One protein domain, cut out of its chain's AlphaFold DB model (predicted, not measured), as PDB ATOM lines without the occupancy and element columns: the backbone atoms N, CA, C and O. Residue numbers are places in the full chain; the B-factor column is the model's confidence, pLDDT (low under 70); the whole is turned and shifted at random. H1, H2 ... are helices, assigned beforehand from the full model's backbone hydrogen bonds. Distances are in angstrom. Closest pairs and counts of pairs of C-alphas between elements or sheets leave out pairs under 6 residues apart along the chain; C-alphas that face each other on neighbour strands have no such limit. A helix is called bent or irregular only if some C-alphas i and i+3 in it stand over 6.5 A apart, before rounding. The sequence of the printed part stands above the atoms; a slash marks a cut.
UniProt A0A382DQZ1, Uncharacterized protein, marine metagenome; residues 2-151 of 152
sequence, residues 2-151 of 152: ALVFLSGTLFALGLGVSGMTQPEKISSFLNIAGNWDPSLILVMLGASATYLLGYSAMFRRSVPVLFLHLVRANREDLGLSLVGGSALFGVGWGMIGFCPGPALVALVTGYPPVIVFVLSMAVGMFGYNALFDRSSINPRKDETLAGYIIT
ATOM      1  N   ALA A   2      36.910  -4.674 -19.587       82.00
ATOM      2  CA  ALA A   2      36.012  -3.625 -20.103       82.00
ATOM      3  C   ALA A   2      34.548  -4.078 -20.299       82.00
ATOM      4  O   ALA A   2      33.632  -3.377 -19.888       82.00
ATOM      5  N   LEU A   3      34.325  -5.282 -20.841       80.19
ATOM      6  CA  LEU A   3      32.982  -5.856 -21.014       80.19
ATOM      7  C   LEU A   3      32.226  -6.065 -19.693       80.19
ATOM      8  O   LEU A   3      31.040  -5.771 -19.630       80.19
ATOM      9  N   VAL A   4      32.912  -6.529 -18.640       82.69
ATOM     10  CA  VAL A   4      32.308  -6.759 -17.314       82.69
ATOM     11  C   VAL A   4      31.895  -5.431 -16.688       82.69
ATOM     12  O   VAL A   4      30.781  -5.301 -16.182       82.69
ATOM     13  N   PHE A   5      32.767  -4.425 -16.789       84.75
ATOM     14  CA  PHE A   5      32.476  -3.081 -16.308       84.75
ATOM     15  C   PHE A   5      31.288  -2.474 -17.062       84.75
ATOM     16  O   PHE A   5      30.335  -2.027 -16.437       84.75
ATOM     17  N   LEU A   6      31.283  -2.567 -18.396       89.50
ATOM     18  CA  LEU A   6      30.199  -2.054 -19.231       89.50
ATOM     19  C   LEU A   6      28.859  -2.742 -18.930       89.50
ATOM     20  O   LEU A   6      27.842  -2.063 -18.807       89.50
ATOM     21  N   SER A   7      28.853  -4.069 -18.755       85.75
ATOM     22  CA  SER A   7      27.642  -4.799 -18.362       85.75
ATOM     23  C   SER A   7      27.152  -4.407 -16.968       85.75
ATOM     24  O   SER A   7      25.949  -4.258 -16.771       85.75
ATOM     25  N   GLY A   8      28.069  -4.178 -16.021       85.44
ATOM     26  CA  GLY A   8      27.734  -3.733 -14.671       85.44
ATOM     27  C   GLY A   8      27.141  -2.325 -14.659       85.44
ATOM     28  O   GLY A   8      26.119  -2.098 -14.018       85.44
ATOM     29  N   THR A   9      27.721  -1.395 -15.422       87.94
ATOM     30  CA  THR A   9      27.192  -0.031 -15.561       87.94
ATOM     31  C   THR A   9      25.829  -0.025 -16.249       87.94
ATOM     32  O   THR A   9      24.917   0.627 -15.754       87.94
ATOM     33  N   LEU A  10      25.648  -0.780 -17.340       88.62
ATOM     34  CA  LEU A  10      24.347  -0.908 -18.012       88.62
ATOM     35  C   LEU A  10      23.280  -1.495 -17.081       88.62
ATOM     36  O   LEU A  10      22.155  -0.997 -17.045       88.62
ATOM     37  N   PHE A  11      23.637  -2.514 -16.298       86.38
ATOM     38  CA  PHE A  11      22.744  -3.110 -15.310       86.38
ATOM     39  C   PHE A  11      22.364  -2.111 -14.208       86.38
ATOM     40  O   PHE A  11      21.180  -1.926 -13.932       86.38
ATOM     41  N   ALA A  12      23.344  -1.412 -13.629       86.31
ATOM     42  CA  ALA A  12      23.106  -0.397 -12.604       86.31
ATOM     43  C   ALA A  12      22.241   0.763 -13.127       86.31
ATOM     44  O   ALA A  12      21.306   1.186 -12.448       86.31
ATOM     45  N   LEU A  13      22.493   1.229 -14.355       87.75
ATOM     46  CA  LEU A  13      21.675   2.249 -15.014       87.75
ATOM     47  C   LEU A  13      20.235   1.767 -15.228       87.75
ATOM     48  O   LEU A  13      19.299   2.498 -14.913       87.75
ATOM     49  N   GLY A  14      20.037   0.529 -15.693       86.06
ATOM     50  CA  GLY A  14      18.700  -0.054 -15.847       86.06
ATOM     51  C   GLY A  14      17.937  -0.164 -14.521       86.06
ATOM     52  O   GLY A  14      16.739   0.132 -14.459       86.06
ATOM     53  N   LEU A  15      18.626  -0.518 -13.433       84.94
ATOM     54  CA  LEU A  15      18.041  -0.555 -12.089       84.94
ATOM     55  C   LEU A  15      17.687   0.841 -11.556       84.94
ATOM     56  O   LEU A  15      16.634   1.012 -10.943       84.94
ATOM     57  N   GLY A  16      18.527   1.841 -11.833       83.56
ATOM     58  CA  GLY A  16      18.257   3.235 -11.479       83.56
ATOM     59  C   GLY A  16      17.045   3.802 -12.223       83.56
ATOM     60  O   GLY A  16      16.140   4.343 -11.595       83.56
ATOM     61  N   VAL A  17      16.979   3.609 -13.547       84.44
ATOM     62  CA  VAL A  17      15.869   4.096 -14.391       84.44
ATOM     63  C   VAL A  17      14.545   3.409 -14.047       84.44
ATOM     64  O   VAL A  17      13.497   4.048 -14.043       84.44
ATOM     65  N   SER A  18      14.573   2.116 -13.716       80.00
ATOM     66  CA  SER A  18      13.366   1.385 -13.301       80.00
ATOM     67  C   SER A  18      12.867   1.770 -11.903       80.00
ATOM     68  O   SER A  18      11.707   1.506 -11.570       80.00
ATOM     69  N   GLY A  19      13.703   2.408 -11.078       77.56
ATOM     70  CA  GLY A  19      13.375   2.765  -9.697       77.56
ATOM     71  C   GLY A  19      13.300   1.563  -8.751       77.56
ATOM     72  O   GLY A  19      12.742   1.687  -7.666       77.56
ATOM     73  N   MET A  20      13.859   0.403  -9.129       78.44
ATOM     74  CA  MET A  20      13.895  -0.797  -8.271       78.44
ATOM     75  C   MET A  20      14.780  -0.634  -7.029       78.44
ATOM     76  O   MET A  20      14.764  -1.482  -6.143       78.44
ATOM     77  N   THR A  21      15.575   0.431  -6.960       77.00
ATOM     78  CA  THR A  21      16.368   0.776  -5.776       77.00
ATOM     79  C   THR A  21      15.514   1.333  -4.634       77.00
ATOM     80  O   THR A  21      16.013   1.447  -3.517       77.00
ATOM     81  N   GLN A  22      14.246   1.679  -4.891       76.50
ATOM     82  CA  GLN A  22      13.314   2.182  -3.882       76.50
ATOM     83  C   GLN A  22      12.491   1.023  -3.291       76.50
ATOM     84  O   GLN A  22      11.809   0.319  -4.045       76.50
ATOM     85  N   PRO A  23      12.503   0.824  -1.958       73.00
ATOM     86  CA  PRO A  23      11.783  -0.279  -1.315       73.00
ATOM     87  C   PRO A  23      10.260  -0.146  -1.452       73.00
ATOM     88  O   PRO A  23       9.553  -1.147  -1.525       73.00
ATOM     89  N   GLU A  24       9.757   1.088  -1.557       77.00
ATOM     90  CA  GLU A  24       8.330   1.404  -1.699       77.00
ATOM     91  C   GLU A  24       7.713   0.801  -2.962       77.00
ATOM     92  O   GLU A  24       6.581   0.319  -2.925       77.00
ATOM     93  N   LYS A  25       8.456   0.765  -4.078       72.81
ATOM     94  CA  LYS A  25       7.979   0.115  -5.306       72.81
ATOM     95  C   LYS A  25       7.800  -1.384  -5.105       72.81
ATOM     96  O   LYS A  25       6.815  -1.957  -5.558       72.81
ATOM     97  N   ILE A  26       8.756  -2.021  -4.433       75.00
ATOM     98  CA  ILE A  26       8.775  -3.474  -4.250       75.00
ATOM     99  C   ILE A  26       7.663  -3.895  -3.285       75.00
ATOM    100  O   ILE A  26       6.930  -4.840  -3.577       75.00
ATOM    101  N   SER A  27       7.483  -3.166  -2.181       71.50
ATOM    102  CA  SER A  27       6.390  -3.429  -1.243       71.50
ATOM    103  C   SER A  27       5.015  -3.152  -1.864       71.50
ATOM    104  O   SER A  27       4.096  -3.946  -1.667       71.50
ATOM    105  N   SER A  28       4.876  -2.104  -2.685       74.50
ATOM    106  CA  SER A  28       3.621  -1.795  -3.395       74.50
ATOM    107  C   SER A  28       3.285  -2.817  -4.486       74.50
ATOM    108  O   SER A  28       2.114  -3.116  -4.712       74.50
ATOM    109  N   PHE A  29       4.289  -3.419  -5.124       74.31
ATOM    110  CA  PHE A  29       4.084  -4.534  -6.054       74.31
ATOM    111  C   PHE A  29       3.655  -5.832  -5.352       74.31
ATOM    112  O   PHE A  29       2.855  -6.592  -5.896       74.31
ATOM    113  N   LEU A  30       4.160  -6.100  -4.144       69.75
ATOM    114  CA  LEU A  30       3.752  -7.268  -3.352       69.75
ATOM    115  C   LEU A  30       2.386  -7.074  -2.672       69.75
ATOM    116  O   LEU A  30       1.729  -8.052  -2.314       69.75
ATOM    117  N   ASN A  31       1.933  -5.827  -2.515       76.00
ATOM    118  CA  ASN A  31       0.667  -5.490  -1.871       76.00
ATOM    119  C   ASN A  31      -0.548  -5.689  -2.798       76.00
ATOM    120  O   ASN A  31      -1.209  -4.735  -3.208       76.00
ATOM    121  N   ILE A  32      -0.866  -6.948  -3.104       71.94
ATOM    122  CA  ILE A  32      -2.001  -7.350  -3.960       71.94
ATOM    123  C   ILE A  32      -3.364  -7.001  -3.326       71.94
ATOM    124  O   ILE A  32      -4.358  -6.851  -4.030       71.94
ATOM    125  N   ALA A  33      -3.422  -6.845  -2.000       69.50
ATOM    126  CA  ALA A  33      -4.649  -6.550  -1.257       69.50
ATOM    127  C   ALA A  33      -4.969  -5.042  -1.131       69.50
ATOM    128  O   ALA A  33      -5.963  -4.689  -0.499       69.50
ATOM    129  N   GLY A  34      -4.142  -4.152  -1.698       71.06
ATOM    130  CA  GLY A  34      -4.267  -2.698  -1.546       71.06
ATOM    131  C   GLY A  34      -3.895  -1.913  -2.808       71.06
ATOM    132  O   GLY A  34      -4.371  -2.210  -3.899       71.06
ATOM    133  N   ASN A  35      -3.062  -0.874  -2.659       66.88
ATOM    134  CA  ASN A  35      -2.633   0.010  -3.749       66.88
ATOM    135  C   ASN A  35      -1.536  -0.651  -4.608       66.88
ATOM    136  O   ASN A  35      -0.357  -0.310  -4.500       66.88
ATOM    137  N   TRP A  36      -1.931  -1.651  -5.393       74.62
ATOM    138  CA  TRP A  36      -1.032  -2.490  -6.182       74.62
ATOM    139  C   TRP A  36      -0.457  -1.746  -7.398       74.62
ATOM    140  O   TRP A  36      -1.209  -1.279  -8.255       74.62
ATOM    141  N   ASP A  37       0.875  -1.660  -7.493       75.81
ATOM    142  CA  ASP A  37       1.583  -1.034  -8.622       75.81
ATOM    143  C   ASP A  37       2.193  -2.103  -9.563       75.81
ATOM    144  O   ASP A  37       3.196  -2.737  -9.215       75.81
ATOM    145  N   PRO A  38       1.638  -2.314 -10.776       76.75
ATOM    146  CA  PRO A  38       2.111  -3.328 -11.719       76.75
ATOM    147  C   PRO A  38       3.361  -2.914 -12.514       76.75
ATOM    148  O   PRO A  38       3.831  -3.686 -13.356       76.75
ATOM    149  N   SER A  39       3.928  -1.723 -12.291       77.19
ATOM    150  CA  SER A  39       5.065  -1.216 -13.079       77.19
ATOM    151  C   SER A  39       6.321  -2.105 -13.005       77.19
ATOM    152  O   SER A  39       7.107  -2.158 -13.954       77.19
ATOM    153  N   LEU A  40       6.472  -2.886 -11.932       76.94
ATOM    154  CA  LEU A  40       7.544  -3.873 -11.753       76.94
ATOM    155  C   LEU A  40       7.437  -5.096 -12.679       76.94
ATOM    156  O   LEU A  40       8.463  -5.698 -13.007       76.94
ATOM    157  N   ILE A  41       6.234  -5.439 -13.157       82.50
ATOM    158  CA  ILE A  41       6.018  -6.579 -14.064       82.50
ATOM    159  C   ILE A  41       6.759  -6.354 -15.379       82.50
ATOM    160  O   ILE A  41       7.423  -7.262 -15.869       82.50
ATOM    161  N   LEU A  42       6.695  -5.141 -15.933       82.56
ATOM    162  CA  LEU A  42       7.354  -4.812 -17.199       82.56
ATOM    163  C   LEU A  42       8.876  -4.995 -17.098       82.56
ATOM    164  O   LEU A  42       9.505  -5.547 -18.000       82.56
ATOM    165  N   VAL A  43       9.457  -4.572 -15.973       83.50
ATOM    166  CA  VAL A  43      10.896  -4.683 -15.706       83.50
ATOM    167  C   VAL A  43      11.299  -6.147 -15.549       83.50
ATOM    168  O   VAL A  43      12.255  -6.592 -16.181       83.50
ATOM    169  N   MET A  44      10.537  -6.917 -14.766       83.94
ATOM    170  CA  MET A  44      10.787  -8.344 -14.560       83.94
ATOM    171  C   MET A  44      10.626  -9.158 -15.845       83.94
ATOM    172  O   MET A  44      11.471 -10.005 -16.137       83.94
ATOM    173  N   LEU A  45       9.591  -8.885 -16.645       84.81
ATOM    174  CA  LEU A  45       9.382  -9.537 -17.937       84.81
ATOM    175  C   LEU A  45      10.477  -9.162 -18.936       84.81
ATOM    176  O   LEU A  45      10.983 -10.047 -19.621       84.81
ATOM    177  N   GLY A  46      10.896  -7.896 -18.991       84.88
ATOM    178  CA  GLY A  46      12.001  -7.457 -19.847       84.88
ATOM    179  C   GLY A  46      13.334  -8.108 -19.465       84.88
ATOM    180  O   GLY A  46      14.047  -8.629 -20.327       84.88
ATOM    181  N   ALA A  47      13.650  -8.158 -18.169       84.00
ATOM    182  CA  ALA A  47      14.839  -8.837 -17.656       84.00
ATOM    183  C   ALA A  47      14.792 -10.353 -17.924       84.00
ATOM    184  O   ALA A  47      15.762 -10.939 -18.404       84.00
ATOM    185  N   SER A  48      13.644 -10.989 -17.691       85.12
ATOM    186  CA  SER A  48      13.460 -12.423 -17.939       85.12
ATOM    187  C   SER A  48      13.544 -12.750 -19.429       85.12
ATOM    188  O   SER A  48      14.214 -13.704 -19.811       85.12
ATOM    189  N   ALA A  49      12.928 -11.943 -20.293       87.06
ATOM    190  CA  ALA A  49      12.980 -12.122 -21.741       87.06
ATOM    191  C   ALA A  49      14.402 -11.935 -22.282       87.06
ATOM    192  O   ALA A  49      14.863 -12.759 -23.066       87.06
ATOM    193  N   THR A  50      15.128 -10.905 -21.837       85.50
ATOM    194  CA  THR A  50      16.535 -10.703 -22.231       85.50
ATOM    195  C   THR A  50      17.428 -11.847 -21.757       85.50
ATOM    196  O   THR A  50      18.245 -12.332 -22.542       85.50
ATOM    197  N   TYR A  51      17.223 -12.352 -20.535       83.69
ATOM    198  CA  TYR A  51      17.906 -13.549 -20.045       83.69
ATOM    199  C   TYR A  51      17.580 -14.783 -20.893       83.69
ATOM    200  O   TYR A  51      18.494 -15.476 -21.330       83.69
ATOM    201  N   LEU A  52      16.303 -15.043 -21.184       83.31
ATOM    202  CA  LEU A  52      15.876 -16.185 -21.997       83.31
ATOM    203  C   LEU A  52      16.406 -16.102 -23.430       83.31
ATOM    204  O   LEU A  52      16.836 -17.116 -23.977       83.31
ATOM    205  N   LEU A  53      16.413 -14.913 -24.036       83.25
ATOM    206  CA  LEU A  53      16.983 -14.682 -25.362       83.25
ATOM    207  C   LEU A  53      18.498 -14.897 -25.355       83.25
ATOM    208  O   LEU A  53      19.009 -15.584 -26.236       83.25
ATOM    209  N   GLY A  54      19.203 -14.379 -24.347       80.38
ATOM    210  CA  GLY A  54      20.637 -14.605 -24.167       80.38
ATOM    211  C   GLY A  54      20.967 -16.081 -23.950       80.38
ATOM    212  O   GLY A  54      21.838 -16.626 -24.622       80.38
ATOM    213  N   TYR A  55      20.214 -16.755 -23.082       74.50
ATOM    214  CA  TYR A  55      20.352 -18.179 -22.784       74.50
ATOM    215  C   TYR A  55      20.039 -19.058 -24.004       74.50
ATOM    216  O   TYR A  55      20.801 -19.966 -24.329       74.50
ATOM    217  N   SER A  56      18.965 -18.760 -24.738       75.19
ATOM    218  CA  SER A  56      18.589 -19.459 -25.975       75.19
ATOM    219  C   SER A  56      19.618 -19.240 -27.089       75.19
ATOM    220  O   SER A  56      20.025 -20.189 -27.759       75.19
ATOM    221  N   ALA A  57      20.114 -18.009 -27.254       71.94
ATOM    222  CA  ALA A  57      21.182 -17.691 -28.202       71.94
ATOM    223  C   ALA A  57      22.506 -18.382 -27.835       71.94
ATOM    224  O   ALA A  57      23.225 -18.830 -28.729       71.94
ATOM    225  N   MET A  58      22.804 -18.515 -26.538       65.69
ATOM    226  CA  MET A  58      23.956 -19.266 -26.036       65.69
ATOM    227  C   MET A  58      23.813 -20.764 -26.322       65.69
ATOM    228  O   MET A  58      24.761 -21.377 -26.790       65.69
ATOM    229  N   PHE A  59      22.620 -21.338 -26.149       62.50
ATOM    230  CA  PHE A  59      22.340 -22.734 -26.509       62.50
ATOM    231  C   PHE A  59      22.402 -23.011 -28.015       62.50
ATOM    232  O   PHE A  59      22.687 -24.133 -28.424       62.50
ATOM    233  N   ARG A  60      22.152 -21.995 -28.850       56.88
ATOM    234  CA  ARG A  60      22.291 -22.086 -30.312       56.88
ATOM    235  C   ARG A  60      23.732 -21.927 -30.805       56.88
ATOM    236  O   ARG A  60      23.976 -22.141 -31.989       56.88
ATOM    237  N   ARG A  61      24.682 -21.553 -29.941       54.75
ATOM    238  CA  ARG A  61      26.104 -21.437 -30.289       54.75
ATOM    239  C   ARG A  61      26.926 -22.502 -29.570       54.75
ATOM    240  O   ARG A  61      27.046 -22.495 -28.355       54.75
ATOM    241  N   SER A  62      27.575 -23.363 -30.349       51.53
ATOM    242  CA  SER A  62      28.427 -24.457 -29.862       51.53
ATOM    243  C   SER A  62      29.743 -23.996 -29.221       51.53
ATOM    244  O   SER A  62      30.455 -24.813 -28.650       51.53
ATOM    245  N   VAL A  63      30.086 -22.707 -29.326       48.62
ATOM    246  CA  VAL A  63      31.363 -22.158 -28.854       48.62
ATOM    247  C   VAL A  63      31.107 -20.880 -28.043       48.62
ATOM    248  O   VAL A  63      30.708 -19.858 -28.613       48.62
ATOM    249  N   PRO A  64      31.286 -20.905 -26.713       55.06
ATOM    250  CA  PRO A  64      31.204 -19.708 -25.887       55.06
ATOM    251  C   PRO A  64      32.385 -18.779 -26.207       55.06
ATOM    252  O   PRO A  64      33.541 -19.112 -25.984       55.06
ATOM    253  N   VAL A  65      32.092 -17.580 -26.714       56.12
ATOM    254  CA  VAL A  65      33.103 -16.589 -27.144       56.12
ATOM    255  C   VAL A  65      33.902 -15.950 -25.994       56.12
ATOM    256  O   VAL A  65      34.792 -15.148 -26.256       56.12
ATOM    257  N   LEU A  66      33.594 -16.263 -24.726       55.53
ATOM    258  CA  LEU A  66      34.202 -15.586 -23.570       55.53
ATOM    259  C   LEU A  66      34.468 -16.464 -22.331       55.53
ATOM    260  O   LEU A  66      35.124 -15.997 -21.408       55.53
ATOM    261  N   PHE A  67      34.009 -17.722 -22.297       50.06
ATOM    262  CA  PHE A  67      34.240 -18.646 -21.177       50.06
ATOM    263  C   PHE A  67      34.421 -20.076 -21.687       50.06
ATOM    264  O   PHE A  67      33.551 -20.581 -22.375       50.06
ATOM    265  N   LEU A  68      35.513 -20.747 -21.317       50.78
ATOM    266  CA  LEU A  68      35.890 -22.087 -21.801       50.78
ATOM    267  C   LEU A  68      34.934 -23.228 -21.400       50.78
ATOM    268  O   LEU A  68      35.089 -24.333 -21.902       50.78
ATOM    269  N   HIS A  69      33.968 -23.000 -20.506       52.16
ATOM    270  CA  HIS A  69      33.053 -24.034 -20.020       52.16
ATOM    271  C   HIS A  69      31.629 -23.491 -19.893       52.16
ATOM    272  O   HIS A  69      31.389 -22.514 -19.183       52.16
ATOM    273  N   LEU A  70      30.666 -24.155 -20.539       53.75
ATOM    274  CA  LEU A  70      29.254 -23.956 -20.227       53.75
ATOM    275  C   LEU A  70      28.962 -24.699 -18.921       53.75
ATOM    276  O   LEU A  70      28.910 -25.928 -18.900       53.75
ATOM    277  N   VAL A  71      28.787 -23.966 -17.821       55.75
ATOM    278  CA  VAL A  71      28.319 -24.561 -16.564       55.75
ATOM    279  C   VAL A  71      26.849 -24.924 -16.751       55.75
ATOM    280  O   VAL A  71      25.961 -24.074 -16.701       55.75
ATOM    281  N   ARG A  72      26.588 -26.200 -17.040       51.41
ATOM    282  CA  ARG A  72      25.235 -26.752 -17.060       51.41
ATOM    283  C   ARG A  72      24.781 -26.887 -15.607       51.41
ATOM    284  O   ARG A  72      25.395 -27.635 -14.857       51.41
ATOM    285  N   ALA A  73      23.713 -26.190 -15.219       56.88
ATOM    286  CA  ALA A  73      23.041 -26.471 -13.953       56.88
ATOM    287  C   ALA A  73      22.502 -27.909 -14.017       56.88
ATOM    288  O   ALA A  73      21.614 -28.204 -14.827       56.88
ATOM    289  N   ASN A  74      23.106 -28.815 -13.250       54.44
ATOM    290  CA  ASN A  74      22.703 -30.211 -13.228       54.44
ATOM    291  C   ASN A  74      21.461 -30.334 -12.336       54.44
ATOM    292  O   ASN A  74      21.380 -29.717 -11.278       54.44
ATOM    293  N   ARG A  75      20.446 -31.089 -12.770       56.12
ATOM    294  CA  ARG A  75      19.167 -31.184 -12.033       56.12
ATOM    295  C   ARG A  75      19.290 -31.929 -10.696       56.12
ATOM    296  O   ARG A  75      18.358 -31.884  -9.902       56.12
ATOM    297  N   GLU A  76      20.422 -32.587 -10.461       56.22
ATOM    298  CA  GLU A  76      20.724 -33.349  -9.244       56.22
ATOM    299  C   GLU A  76      20.997 -32.461  -8.016       56.22
ATOM    300  O   GLU A  76      20.883 -32.944  -6.894       56.22
ATOM    301  N   ASP A  77      21.250 -31.159  -8.198       58.25
ATOM    302  CA  ASP A  77      21.490 -30.213  -7.092       58.25
ATOM    303  C   ASP A  77      20.190 -29.666  -6.458       58.25
ATOM    304  O   ASP A  77      20.220 -28.862  -5.522       58.25
ATOM    305  N   LEU A  78      19.017 -30.096  -6.943       63.72
ATOM    306  CA  LEU A  78      17.701 -29.713  -6.411       63.72
ATOM    307  C   LEU A  78      17.368 -30.505  -5.130       63.72
ATOM    308  O   LEU A  78      16.418 -31.284  -5.083       63.72
ATOM    309  N   GLY A  79      18.172 -30.323  -4.083       76.31
ATOM    310  CA  GLY A  79      17.958 -30.942  -2.774       76.31
ATOM    311  C   GLY A  79      16.975 -30.173  -1.879       76.31
ATOM    312  O   GLY A  79      16.728 -28.980  -2.064       76.31
ATOM    313  N   LEU A  80      16.480 -30.833  -0.824       79.00
ATOM    314  CA  LEU A  80      15.677 -30.210   0.246       79.00
ATOM    315  C   LEU A  80      16.364 -28.983   0.874       79.00
ATOM    316  O   LEU A  80      15.687 -28.034   1.258       79.00
ATOM    317  N   SER A  81      17.701 -28.977   0.926       79.38
ATOM    318  CA  SER A  81      18.487 -27.827   1.392       79.38
ATOM    319  C   SER A  81      18.293 -26.593   0.503       79.38
ATOM    320  O   SER A  81      18.137 -25.491   1.025       79.38
ATOM    321  N   LEU A  82      18.211 -26.767  -0.821       81.62
ATOM    322  CA  LEU A  82      17.990 -25.665  -1.755       81.62
ATOM    323  C   LEU A  82      16.559 -25.132  -1.662       81.62
ATOM    324  O   LEU A  82      16.352 -23.921  -1.647       81.62
ATOM    325  N   VAL A  83      15.572 -26.026  -1.546       86.44
ATOM    326  CA  VAL A  83      14.165 -25.635  -1.377       86.44
ATOM    327  C   VAL A  83      13.989 -24.860  -0.071       86.44
ATOM    328  O   VAL A  83      13.476 -23.741  -0.095       86.44
ATOM    329  N   GLY A  84      14.492 -25.391   1.048       87.12
ATOM    330  CA  GLY A  84      14.442 -24.719   2.348       87.12
ATOM    331  C   GLY A  84      15.168 -23.371   2.349       87.12
ATOM    332  O   GLY A  84      14.611 -22.375   2.811       87.12
ATOM    333  N   GLY A  85      16.368 -23.313   1.761       85.38
ATOM    334  CA  GLY A  85      17.134 -22.075   1.611       85.38
ATOM    335  C   GLY A  85      16.412 -21.035   0.753       85.38
ATOM    336  O   GLY A  85      16.295 -19.882   1.161       85.38
ATOM    337  N   SER A  86      15.866 -21.439  -0.398       87.12
ATOM    338  CA  SER A  86      15.113 -20.550  -1.291       87.12
ATOM    339  C   SER A  86      13.831 -20.016  -0.655       87.12
ATOM    340  O   SER A  86      13.496 -18.855  -0.868       87.12
ATOM    341  N   ALA A  87      13.145 -20.817   0.166       89.25
ATOM    342  CA  ALA A  87      11.956 -20.387   0.887       89.25
ATOM    343  C   ALA A  87      12.316 -19.366   1.973       89.25
ATOM    344  O   ALA A  87      11.699 -18.308   2.045       89.25
ATOM    345  N   LEU A  88      13.354 -19.633   2.773       87.69
ATOM    346  CA  LEU A  88      13.799 -18.718   3.825       87.69
ATOM    347  C   LEU A  88      14.313 -17.392   3.243       87.69
ATOM    348  O   LEU A  88      13.924 -16.314   3.695       87.69
ATOM    349  N   PHE A  89      15.131 -17.471   2.193       87.00
ATOM    350  CA  PHE A  89      15.592 -16.309   1.436       87.00
ATOM    351  C   PHE A  89      14.410 -15.544   0.819       87.00
ATOM    352  O   PHE A  89      14.323 -14.319   0.924       87.00
ATOM    353  N   GLY A  90      13.461 -16.299   0.259       86.06
ATOM    354  CA  GLY A  90      12.212 -15.840  -0.336       86.06
ATOM    355  C   GLY A  90      11.234 -15.176   0.646       86.06
ATOM    356  O   GLY A  90      10.404 -14.357   0.258       86.06
ATOM    357  N   VAL A  91      11.329 -15.484   1.932       86.94
ATOM    358  CA  VAL A  91      10.549 -14.819   2.981       86.94
ATOM    359  C   VAL A  91      11.268 -13.545   3.434       86.94
ATOM    360  O   VAL A  91      10.644 -12.488   3.539       86.94
ATOM    361  N   GLY A  92      12.594 -13.599   3.604       85.25
ATOM    362  CA  GLY A  92      13.408 -12.457   4.034       85.25
ATOM    363  C   GLY A  92      13.341 -11.252   3.088       85.25
ATOM    364  O   GLY A  92      13.022 -10.145   3.520       85.25
ATOM    365  N   TRP A  93      13.579 -11.451   1.789       83.75
ATOM    366  CA  TRP A  93      13.527 -10.360   0.801       83.75
ATOM    367  C   TRP A  93      12.120  -9.741   0.646       83.75
ATOM    368  O   TRP A  93      12.004  -8.543   0.397       83.75
ATOM    369  N   GLY A  94      11.051 -10.527   0.847       81.94
ATOM    370  CA  GLY A  94       9.662 -10.102   0.689       81.94
ATOM    371  C   GLY A  94       9.176  -9.285   1.881       81.94
ATOM    372  O   GLY A  94       8.469  -8.301   1.693       81.94
ATOM    373  N   MET A  95       9.619  -9.638   3.093       80.38
ATOM    374  CA  MET A  95       9.346  -8.847   4.297       80.38
ATOM    375  C   MET A  95      10.076  -7.502   4.287       80.38
ATOM    376  O   MET A  95       9.524  -6.501   4.733       80.38
ATOM    377  N   ILE A  96      11.317  -7.475   3.794       81.81
ATOM    378  CA  ILE A  96      12.154  -6.268   3.810       81.81
ATOM    379  C   ILE A  96      11.886  -5.380   2.579       81.81
ATOM    380  O   ILE A  96      12.103  -4.172   2.626       81.81
ATOM    381  N   GLY A  97      11.404  -5.959   1.476       79.94
ATOM    382  CA  GLY A  97      11.182  -5.234   0.224       79.94
ATOM    383  C   GLY A  97      12.482  -4.882  -0.507       79.94
ATOM    384  O   GLY A  97      12.502  -3.933  -1.284       79.94
ATOM    385  N   PHE A  98      13.566  -5.633  -0.278       80.56
ATOM    386  CA  PHE A  98      14.837  -5.474  -0.990       80.56
ATOM    387  C   PHE A  98      15.217  -6.749  -1.733       80.56
ATOM    388  O   PHE A  98      15.303  -7.825  -1.153       80.56
ATOM    389  N   CYS A  99      15.523  -6.607  -3.020       82.88
ATOM    390  CA  CYS A  99      16.125  -7.665  -3.823       82.88
ATOM    391  C   CYS A  99      17.663  -7.549  -3.752       82.88
ATOM    392  O   CYS A  99      18.174  -6.427  -3.779       82.88
ATOM    393  N   PRO A 100      18.424  -8.661  -3.694       82.44
ATOM    394  CA  PRO A 100      19.888  -8.636  -3.574       82.44
ATOM    395  C   PRO A 100      20.588  -7.809  -4.665       82.44
ATOM    396  O   PRO A 100      21.550  -7.105  -4.377       82.44
ATOM    397  N   GLY A 101      20.092  -7.843  -5.908       83.50
ATOM    398  CA  GLY A 101      20.672  -7.081  -7.022       83.50
ATOM    399  C   GLY A 101      20.544  -5.561  -6.835       83.50
ATOM    400  O   GLY A 101      21.562  -4.872  -6.759       83.50
ATOM    401  N   PRO A 102      19.316  -5.023  -6.708       83.62
ATOM    402  CA  PRO A 102      19.096  -3.616  -6.387       83.62
ATOM    403  C   PRO A 102      19.717  -3.177  -5.063       83.62
ATOM    404  O   PRO A 102      20.190  -2.049  -4.992       83.62
ATOM    405  N   ALA A 103      19.772  -4.040  -4.042       85.62
ATOM    406  CA  ALA A 103      20.395  -3.715  -2.760       85.62
ATOM    407  C   ALA A 103      21.896  -3.417  -2.901       85.62
ATOM    408  O   ALA A 103      22.388  -2.467  -2.297       85.62
ATOM    409  N   LEU A 104      22.616  -4.165  -3.744       87.50
ATOM    410  CA  LEU A 104      24.032  -3.895  -4.018       87.50
ATOM    411  C   LEU A 104      24.240  -2.557  -4.740       87.50
ATOM    412  O   LEU A 104      25.188  -1.841  -4.434       87.50
ATOM    413  N   VAL A 105      23.345  -2.189  -5.662       87.12
ATOM    414  CA  VAL A 105      23.399  -0.878  -6.335       87.12
ATOM    415  C   VAL A 105      23.017   0.247  -5.371       87.12
ATOM    416  O   VAL A 105      23.683   1.280  -5.321       87.12
ATOM    417  N   ALA A 106      21.981   0.033  -4.560       85.81
ATOM    418  CA  ALA A 106      21.519   0.974  -3.548       85.81
ATOM    419  C   ALA A 106      22.515   1.132  -2.390       85.81
ATOM    420  O   ALA A 106      22.460   2.128  -1.684       85.81
ATOM    421  N   LEU A 107      23.471   0.219  -2.207       86.81
ATOM    422  CA  LEU A 107      24.526   0.382  -1.206       86.81
ATOM    423  C   LEU A 107      25.325   1.678  -1.427       86.81
ATOM    424  O   LEU A 107      25.735   2.323  -0.465       86.81
ATOM    425  N   VAL A 108      25.476   2.099  -2.688       85.56
ATOM    426  CA  VAL A 108      26.155   3.348  -3.067       85.56
ATOM    427  C   VAL A 108      25.407   4.587  -2.559       85.56
ATOM    428  O   VAL A 108      26.031   5.620  -2.334       85.56
ATOM    429  N   THR A 109      24.091   4.503  -2.329       82.38
ATOM    430  CA  THR A 109      23.311   5.632  -1.794       82.38
ATOM    431  C   THR A 109      23.533   5.841  -0.295       82.38
ATOM    432  O   THR A 109      23.123   6.869   0.240       82.38
ATOM    433  N   GLY A 110      24.179   4.892   0.395       82.81
ATOM    434  CA  GLY A 110      24.460   4.979   1.827       82.81
ATOM    435  C   GLY A 110      23.219   4.867   2.718       82.81
ATOM    436  O   GLY A 110      23.285   5.209   3.897       82.81
ATOM    437  N   TYR A 111      22.083   4.403   2.184       84.19
ATOM    438  CA  TYR A 111      20.844   4.305   2.951       84.19
ATOM    439  C   TYR A 111      20.990   3.271   4.089       84.19
ATOM    440  O   TYR A 111      21.247   2.096   3.805       84.19
ATOM    441  N   PRO A 112      20.819   3.653   5.374       85.38
ATOM    442  CA  PRO A 112      21.126   2.769   6.504       85.38
ATOM    443  C   PRO A 112      20.406   1.406   6.472       85.38
ATOM    444  O   PRO A 112      21.066   0.394   6.715       85.38
ATOM    445  N   PRO A 113      19.111   1.313   6.099       84.75
ATOM    446  CA  PRO A 113      18.423   0.027   5.957       84.75
ATOM    447  C   PRO A 113      19.053  -0.916   4.919       84.75
ATOM    448  O   PRO A 113      19.083  -2.127   5.130       84.75
ATOM    449  N   VAL A 114      19.596  -0.375   3.822       86.06
ATOM    450  CA  VAL A 114      20.268  -1.172   2.778       86.06
ATOM    451  C   VAL A 114      21.593  -1.718   3.297       86.06
ATOM    452  O   VAL A 114      21.908  -2.882   3.065       86.06
ATOM    453  N   ILE A 115      22.346  -0.910   4.045       87.75
ATOM    454  CA  ILE A 115      23.615  -1.336   4.647       87.75
ATOM    455  C   ILE A 115      23.370  -2.501   5.612       87.75
ATOM    456  O   ILE A 115      24.045  -3.525   5.519       87.75
ATOM    457  N   VAL A 116      22.372  -2.384   6.493       89.19
ATOM    458  CA  VAL A 116      22.012  -3.458   7.436       89.19
ATOM    459  C   VAL A 116      21.591  -4.729   6.697       89.19
ATOM    460  O   VAL A 116      22.023  -5.822   7.071       89.19
ATOM    461  N   PHE A 117      20.801  -4.602   5.628       88.06
ATOM    462  CA  PHE A 117      20.404  -5.738   4.794       88.06
ATOM    463  C   PHE A 117      21.612  -6.432   4.149       88.06
ATOM    464  O   PHE A 117      21.760  -7.648   4.277       88.06
ATOM    465  N   VAL A 118      22.501  -5.676   3.498       90.12
ATOM    466  CA  VAL A 118      23.680  -6.227   2.812       90.12
ATOM    467  C   VAL A 118      24.642  -6.883   3.804       90.12
ATOM    468  O   VAL A 118      25.145  -7.972   3.530       90.12
ATOM    469  N   LEU A 119      24.858  -6.279   4.975       91.56
ATOM    470  CA  LEU A 119      25.677  -6.876   6.032       91.56
ATOM    471  C   LEU A 119      25.063  -8.176   6.559       91.56
ATOM    472  O   LEU A 119      25.766  -9.173   6.688       91.56
ATOM    473  N   SER A 120      23.752  -8.194   6.806       89.06
ATOM    474  CA  SER A 120      23.049  -9.398   7.269       89.06
ATOM    475  C   SER A 120      23.111 -10.520   6.229       89.06
ATOM    476  O   SER A 120      23.367 -11.674   6.575       89.06
ATOM    477  N   MET A 121      22.949 -10.182   4.945       89.31
ATOM    478  CA  MET A 121      23.110 -11.115   3.827       89.31
ATOM    479  C   MET A 121      24.534 -11.682   3.781       89.31
ATOM    480  O   MET A 121      24.703 -12.896   3.675       89.31
ATOM    481  N   ALA A 122      25.552 -10.824   3.902       90.31
ATOM    482  CA  ALA A 122      26.950 -11.242   3.911       90.31
ATOM    483  C   ALA A 122      27.242 -12.184   5.085       90.31
ATOM    484  O   ALA A 122      27.816 -13.250   4.879       90.31
ATOM    485  N   VAL A 123      26.789 -11.847   6.297       91.69
ATOM    486  CA  VAL A 123      26.927 -12.709   7.482       91.69
ATOM    487  C   VAL A 123      26.246 -14.061   7.264       91.69
ATOM    488  O   VAL A 123      26.836 -15.087   7.584       91.69
ATOM    489  N   GLY A 124      25.047 -14.087   6.675       86.81
ATOM    490  CA  GLY A 124      24.355 -15.332   6.337       86.81
ATOM    491  C   GLY A 124      25.129 -16.191   5.333       86.81
ATOM    492  O   GLY A 124      25.281 -17.392   5.549       86.81
ATOM    493  N   MET A 125      25.671 -15.580   4.274       86.94
ATOM    494  CA  MET A 125      26.486 -16.279   3.270       86.94
ATOM    495  C   MET A 125      27.783 -16.825   3.874       86.94
ATOM    496  O   MET A 125      28.075 -18.005   3.707       86.94
ATOM    497  N   PHE A 126      28.537 -16.006   4.613       87.31
ATOM    498  CA  PHE A 126      29.781 -16.441   5.256       87.31
ATOM    499  C   PHE A 126      29.535 -17.459   6.370       87.31
ATOM    500  O   PHE A 126      30.324 -18.385   6.518       87.31
ATOM    501  N   GLY A 127      28.446 -17.319   7.124       87.25
ATOM    502  CA  GLY A 127      28.044 -18.270   8.156       87.25
ATOM    503  C   GLY A 127      27.668 -19.621   7.558       87.25
ATOM    504  O   GLY A 127      28.199 -20.644   7.981       87.25
ATOM    505  N   TYR A 128      26.824 -19.636   6.522       83.75
ATOM    506  CA  TYR A 128      26.512 -20.872   5.805       83.75
ATOM    507  C   TYR A 128      27.778 -21.501   5.223       83.75
ATOM    508  O   TYR A 128      27.994 -22.694   5.403       83.75
ATOM    509  N   ASN A 129      28.663 -20.702   4.619       82.69
ATOM    510  CA  ASN A 129      29.920 -21.212   4.086       82.69
ATOM    511  C   ASN A 129      30.800 -21.812   5.196       82.69
ATOM    512  O   ASN A 129      31.250 -22.944   5.107       82.69
ATOM    513  N   ALA A 130      30.997 -21.109   6.307       81.12
ATOM    514  CA  ALA A 130      31.838 -21.592   7.399       81.12
ATOM    515  C   ALA A 130      31.302 -22.875   8.066       81.12
ATOM    516  O   ALA A 130      32.102 -23.705   8.503       81.12
ATOM    517  N   LEU A 131      29.976 -23.044   8.150       78.81
ATOM    518  CA  LEU A 131      29.351 -24.215   8.776       78.81
ATOM    519  C   LEU A 131      29.113 -25.388   7.807       78.81
ATOM    520  O   LEU A 131      29.201 -26.535   8.239       78.81
ATOM    521  N   PHE A 132      28.819 -25.127   6.528       71.50
ATOM    522  CA  PHE A 132      28.384 -26.139   5.549       71.50
ATOM    523  C   PHE A 132      29.334 -26.328   4.346       71.50
ATOM    524  O   PHE A 132      29.314 -27.398   3.739       71.50
ATOM    525  N   ASP A 133      30.239 -25.391   4.032       60.88
ATOM    526  CA  ASP A 133      31.214 -25.497   2.914       60.88
ATOM    527  C   ASP A 133      32.395 -26.443   3.213       60.88
ATOM    528  O   ASP A 133      33.436 -26.417   2.562       60.88
ATOM    529  N   ARG A 134      32.245 -27.334   4.202       53.19
ATOM    530  CA  ARG A 134      33.072 -28.547   4.301       53.19
ATOM    531  C   ARG A 134      32.454 -29.755   3.593       53.19
ATOM    532  O   ARG A 134      33.160 -30.744   3.423       53.19
ATOM    533  N   SER A 135      31.185 -29.700   3.167       54.31
ATOM    534  CA  SER A 135      30.474 -30.861   2.601       54.31
ATOM    535  C   SER A 135      30.058 -30.746   1.127       54.31
ATOM    536  O   SER A 135      29.430 -31.673   0.626       54.31
ATOM    537  N   SER A 136      30.397 -29.665   0.408       50.03
ATOM    538  CA  SER A 136      30.090 -29.515  -1.032       50.03
ATOM    539  C   SER A 136      31.303 -29.491  -1.967       50.03
ATOM    540  O   SER A 136      31.149 -29.191  -3.153       50.03
ATOM    541  N   ILE A 137      32.493 -29.898  -1.507       46.94
ATOM    542  CA  ILE A 137      33.456 -30.488  -2.446       46.94
ATOM    543  C   ILE A 137      32.865 -31.835  -2.854       46.94
ATOM    544  O   ILE A 137      33.050 -32.827  -2.164       46.94
ATOM    545  N   ASN A 138      32.071 -31.838  -3.924       43.91
ATOM    546  CA  ASN A 138      31.540 -33.047  -4.534       43.91
ATOM    547  C   ASN A 138      32.712 -33.850  -5.137       43.91
ATOM    548  O   ASN A 138      33.284 -33.394  -6.137       43.91
ATOM    549  N   PRO A 139      33.052 -35.030  -4.585       47.44
ATOM    550  CA  PRO A 139      34.177 -35.839  -5.030       47.44
ATOM    551  C   PRO A 139      33.926 -36.601  -6.361       47.44
ATOM    552  O   PRO A 139      34.617 -37.541  -6.745       47.44
ATOM    553  N   ARG A 140      32.903 -36.220  -7.137       50.00
ATOM    554  CA  ARG A 140      32.680 -36.812  -8.471       50.00
ATOM    555  C   ARG A 140      33.673 -36.280  -9.522       50.00
ATOM    556  O   ARG A 140      33.880 -36.917 -10.556       50.00
ATOM    557  N   LYS A 141      34.301 -35.115  -9.284       42.78
ATOM    558  CA  LYS A 141      35.353 -34.574 -10.174       42.78
ATOM    559  C   LYS A 141      36.695 -35.305 -10.024       42.78
ATOM    560  O   LYS A 141      37.426 -35.364 -11.008       42.78
ATOM    561  N   ASP A 142      37.007 -35.899  -8.876       50.44
ATOM    562  CA  ASP A 142      38.208 -36.729  -8.672       50.44
ATOM    563  C   ASP A 142      38.052 -38.141  -9.236       50.44
ATOM    564  O   ASP A 142      39.031 -38.676  -9.742       50.44
ATOM    565  N   GLU A 143      36.842 -38.702  -9.297       51.44
ATOM    566  CA  GLU A 143      36.605 -40.005  -9.946       51.44
ATOM    567  C   GLU A 143      36.831 -39.952 -11.475       51.44
ATOM    568  O   GLU A 143      37.337 -40.897 -12.079       51.44
ATOM    569  N   THR A 144      36.542 -38.805 -12.108       49.12
ATOM    570  CA  THR A 144      36.796 -38.595 -13.550       49.12
ATOM    571  C   THR A 144      38.288 -38.365 -13.842       49.12
ATOM    572  O   THR A 144      38.785 -38.770 -14.891       49.12
ATOM    573  N   LEU A 145      39.022 -37.744 -12.910       51.56
ATOM    574  CA  LEU A 145      40.477 -37.566 -13.009       51.56
ATOM    575  C   LEU A 145      41.246 -38.851 -12.665       51.56
ATOM    576  O   LEU A 145      42.256 -39.134 -13.303       51.56
ATOM    577  N   ALA A 146      40.749 -39.667 -11.733       50.28
ATOM    578  CA  ALA A 146      41.290 -40.994 -11.444       50.28
ATOM    579  C   ALA A 146      41.060 -41.970 -12.612       50.28
ATOM    580  O   ALA A 146      41.948 -42.752 -12.933       50.28
ATOM    581  N   GLY A 147      39.915 -41.881 -13.300       46.53
ATOM    582  CA  GLY A 147      39.629 -42.693 -14.487       46.53
ATOM    583  C   GLY A 147      40.500 -42.368 -15.706       46.53
ATOM    584  O   GLY A 147      40.814 -43.273 -16.469       46.53
ATOM    585  N   TYR A 148      40.931 -41.112 -15.877       51.31
ATOM    586  CA  TYR A 148      41.842 -40.724 -16.963       51.31
ATOM    587  C   TYR A 148      43.296 -41.149 -16.651       51.31
ATOM    588  O   TYR A 148      43.982 -41.685 -17.511       51.31
ATOM    589  N   ILE A 149      43.764 -41.015 -15.406       54.69
ATOM    590  CA  ILE A 149      45.162 -41.338 -15.049       54.69
ATOM    591  C   ILE A 149      45.464 -42.857 -15.054       54.69
ATOM    592  O   ILE A 149      46.623 -43.238 -15.157       54.69
ATOM    593  N   ILE A 150      44.456 -43.736 -14.964       52.84
ATOM    594  CA  ILE A 150      44.637 -45.206 -14.883       52.84
ATOM    595  C   ILE A 150      44.653 -45.894 -16.272       52.84
ATOM    596  O   ILE A 150      44.965 -47.079 -16.361       52.84
ATOM    597  N   THR A 151      44.316 -45.190 -17.361       52.78
ATOM    598  CA  THR A 151      44.239 -45.778 -18.721       52.78
ATOM    599  C   THR A 151      45.415 -45.459 -19.654       52.78
ATOM    600  O   THR A 151      45.338 -45.829 -20.825       52.78
TER     601      THR A 151
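AT A GLANCE: This is residues 2 to 151 of the 152 residues of an uncharacterized protein of marine metagenome (UniProt A0A382DQZ1). The model is an open frame of helices with a hollow middle: H1 and H3 make one long side, H4 and H6 the other, and the short helices H2 and H5 lie between the two sides at one end. At the other end the long link of residues 60 to 79 runs from H3 across to H4, and beyond H6 a tail that ends in H7 sticks out and makes much of the length. The printed part has 150 residues with seven named helices, H1 to H7 in order along the chain, and no named strand; the class is all helix. The whole is loose, with a radius of gyration of the C-alphas of 19.6 A, and elongated, with spans of 66 by 38 by 32 A.

HOW THE PARTS SIT: Begin with H1, residues 2 to 18, of which 2 to 7 stand free. Its closest C-alphas to H3, residues 39 to 59, are those of Ser 18 and Val 43, 7.0 A apart; the two are close but not clearly touching, at a shallow tilt of 26 degrees, opposite ways. Look next at H2, residues 23 to 30: it touches H3 through residues 39 to 40 of H3 alone, about perpendicular at 84 degrees, and the closest C-alphas, of Phe 29 and Leu 40, are 6.7 A apart. H2 also only just touches H4, residues 80 to 96, with 3 pairs of C-alphas within 8 A, the closest those of Ser 27 and Gly 94 at 7.7 A; the tilt is steep, 62 degrees, opposite ways, and H4 takes part with residues 94 to 96 alone. Go on to H5, residues 100 to 109, which only just touches residues 12 to 15 of H1, with 3 pairs within 8 A; the closest C-alphas are those of Ala 12 and Val 105, 6.3 A apart, and the lines are about perpendicular at 86 degrees. H4 and H5 are close but not clearly touching, with the closest C-alphas, of Trp 93 and Pro 100, 7.9 A apart; their tilt of 38 degrees is only just steep, the same way. H6, residues 112 to 132, touches H5 with its residues 114 to 118 alone, at a steep tilt of 46 degrees, opposite ways; the closest C-alphas, of Leu 107 and Val 114, are 6.0 A apart. H4 and H6 are near each other, while H7, residues 140 to 149, touches no helix. The helix packing is mostly crossed: of 4 touching pairs, 0 are at a shallow tilt. In H1, H2 and H6 every O i to N i+4 pair is within hydrogen-bond range; in H3 it is 16 of 17, in H4 12 of 13, in H5 4 of 6 and in H7 5 of 6.

IN THESE COORDINATES: Find C-alpha 2 at (36.012, -3.625, -20.103); from there H1 runs 24.2 A to C-alpha 18, and H2 follows with residues 23 to 30. H3 begins at C-alpha 39, at (5.065, -1.216, -13.079), and runs 30.7 A to C-alpha 59. H4 measures 24.5 A from C-alpha 80 to C-alpha 96. H5, residues 100 to 109, is neither bent nor irregular, but only just: C-alphas 105 and 108 are 6.0 A apart. H6 runs 29.8 A from C-alpha 112 to C-alpha 132, and H7 ends at C-alpha 149, at (45.162, -41.338, -15.049).

THE WHOLE: The C-alphas of Asn 35 and Thr 151, the two farthest apart, are 67.2 A from each other. The printed part has no cut. The link from H3 to H4 is long, with 20 residues. Look in the B-factor column for low confidence: 43 residues are under 70, among them 58 to 78 and 133 to 151, and the mean pLDDT of the printed part is 74.6.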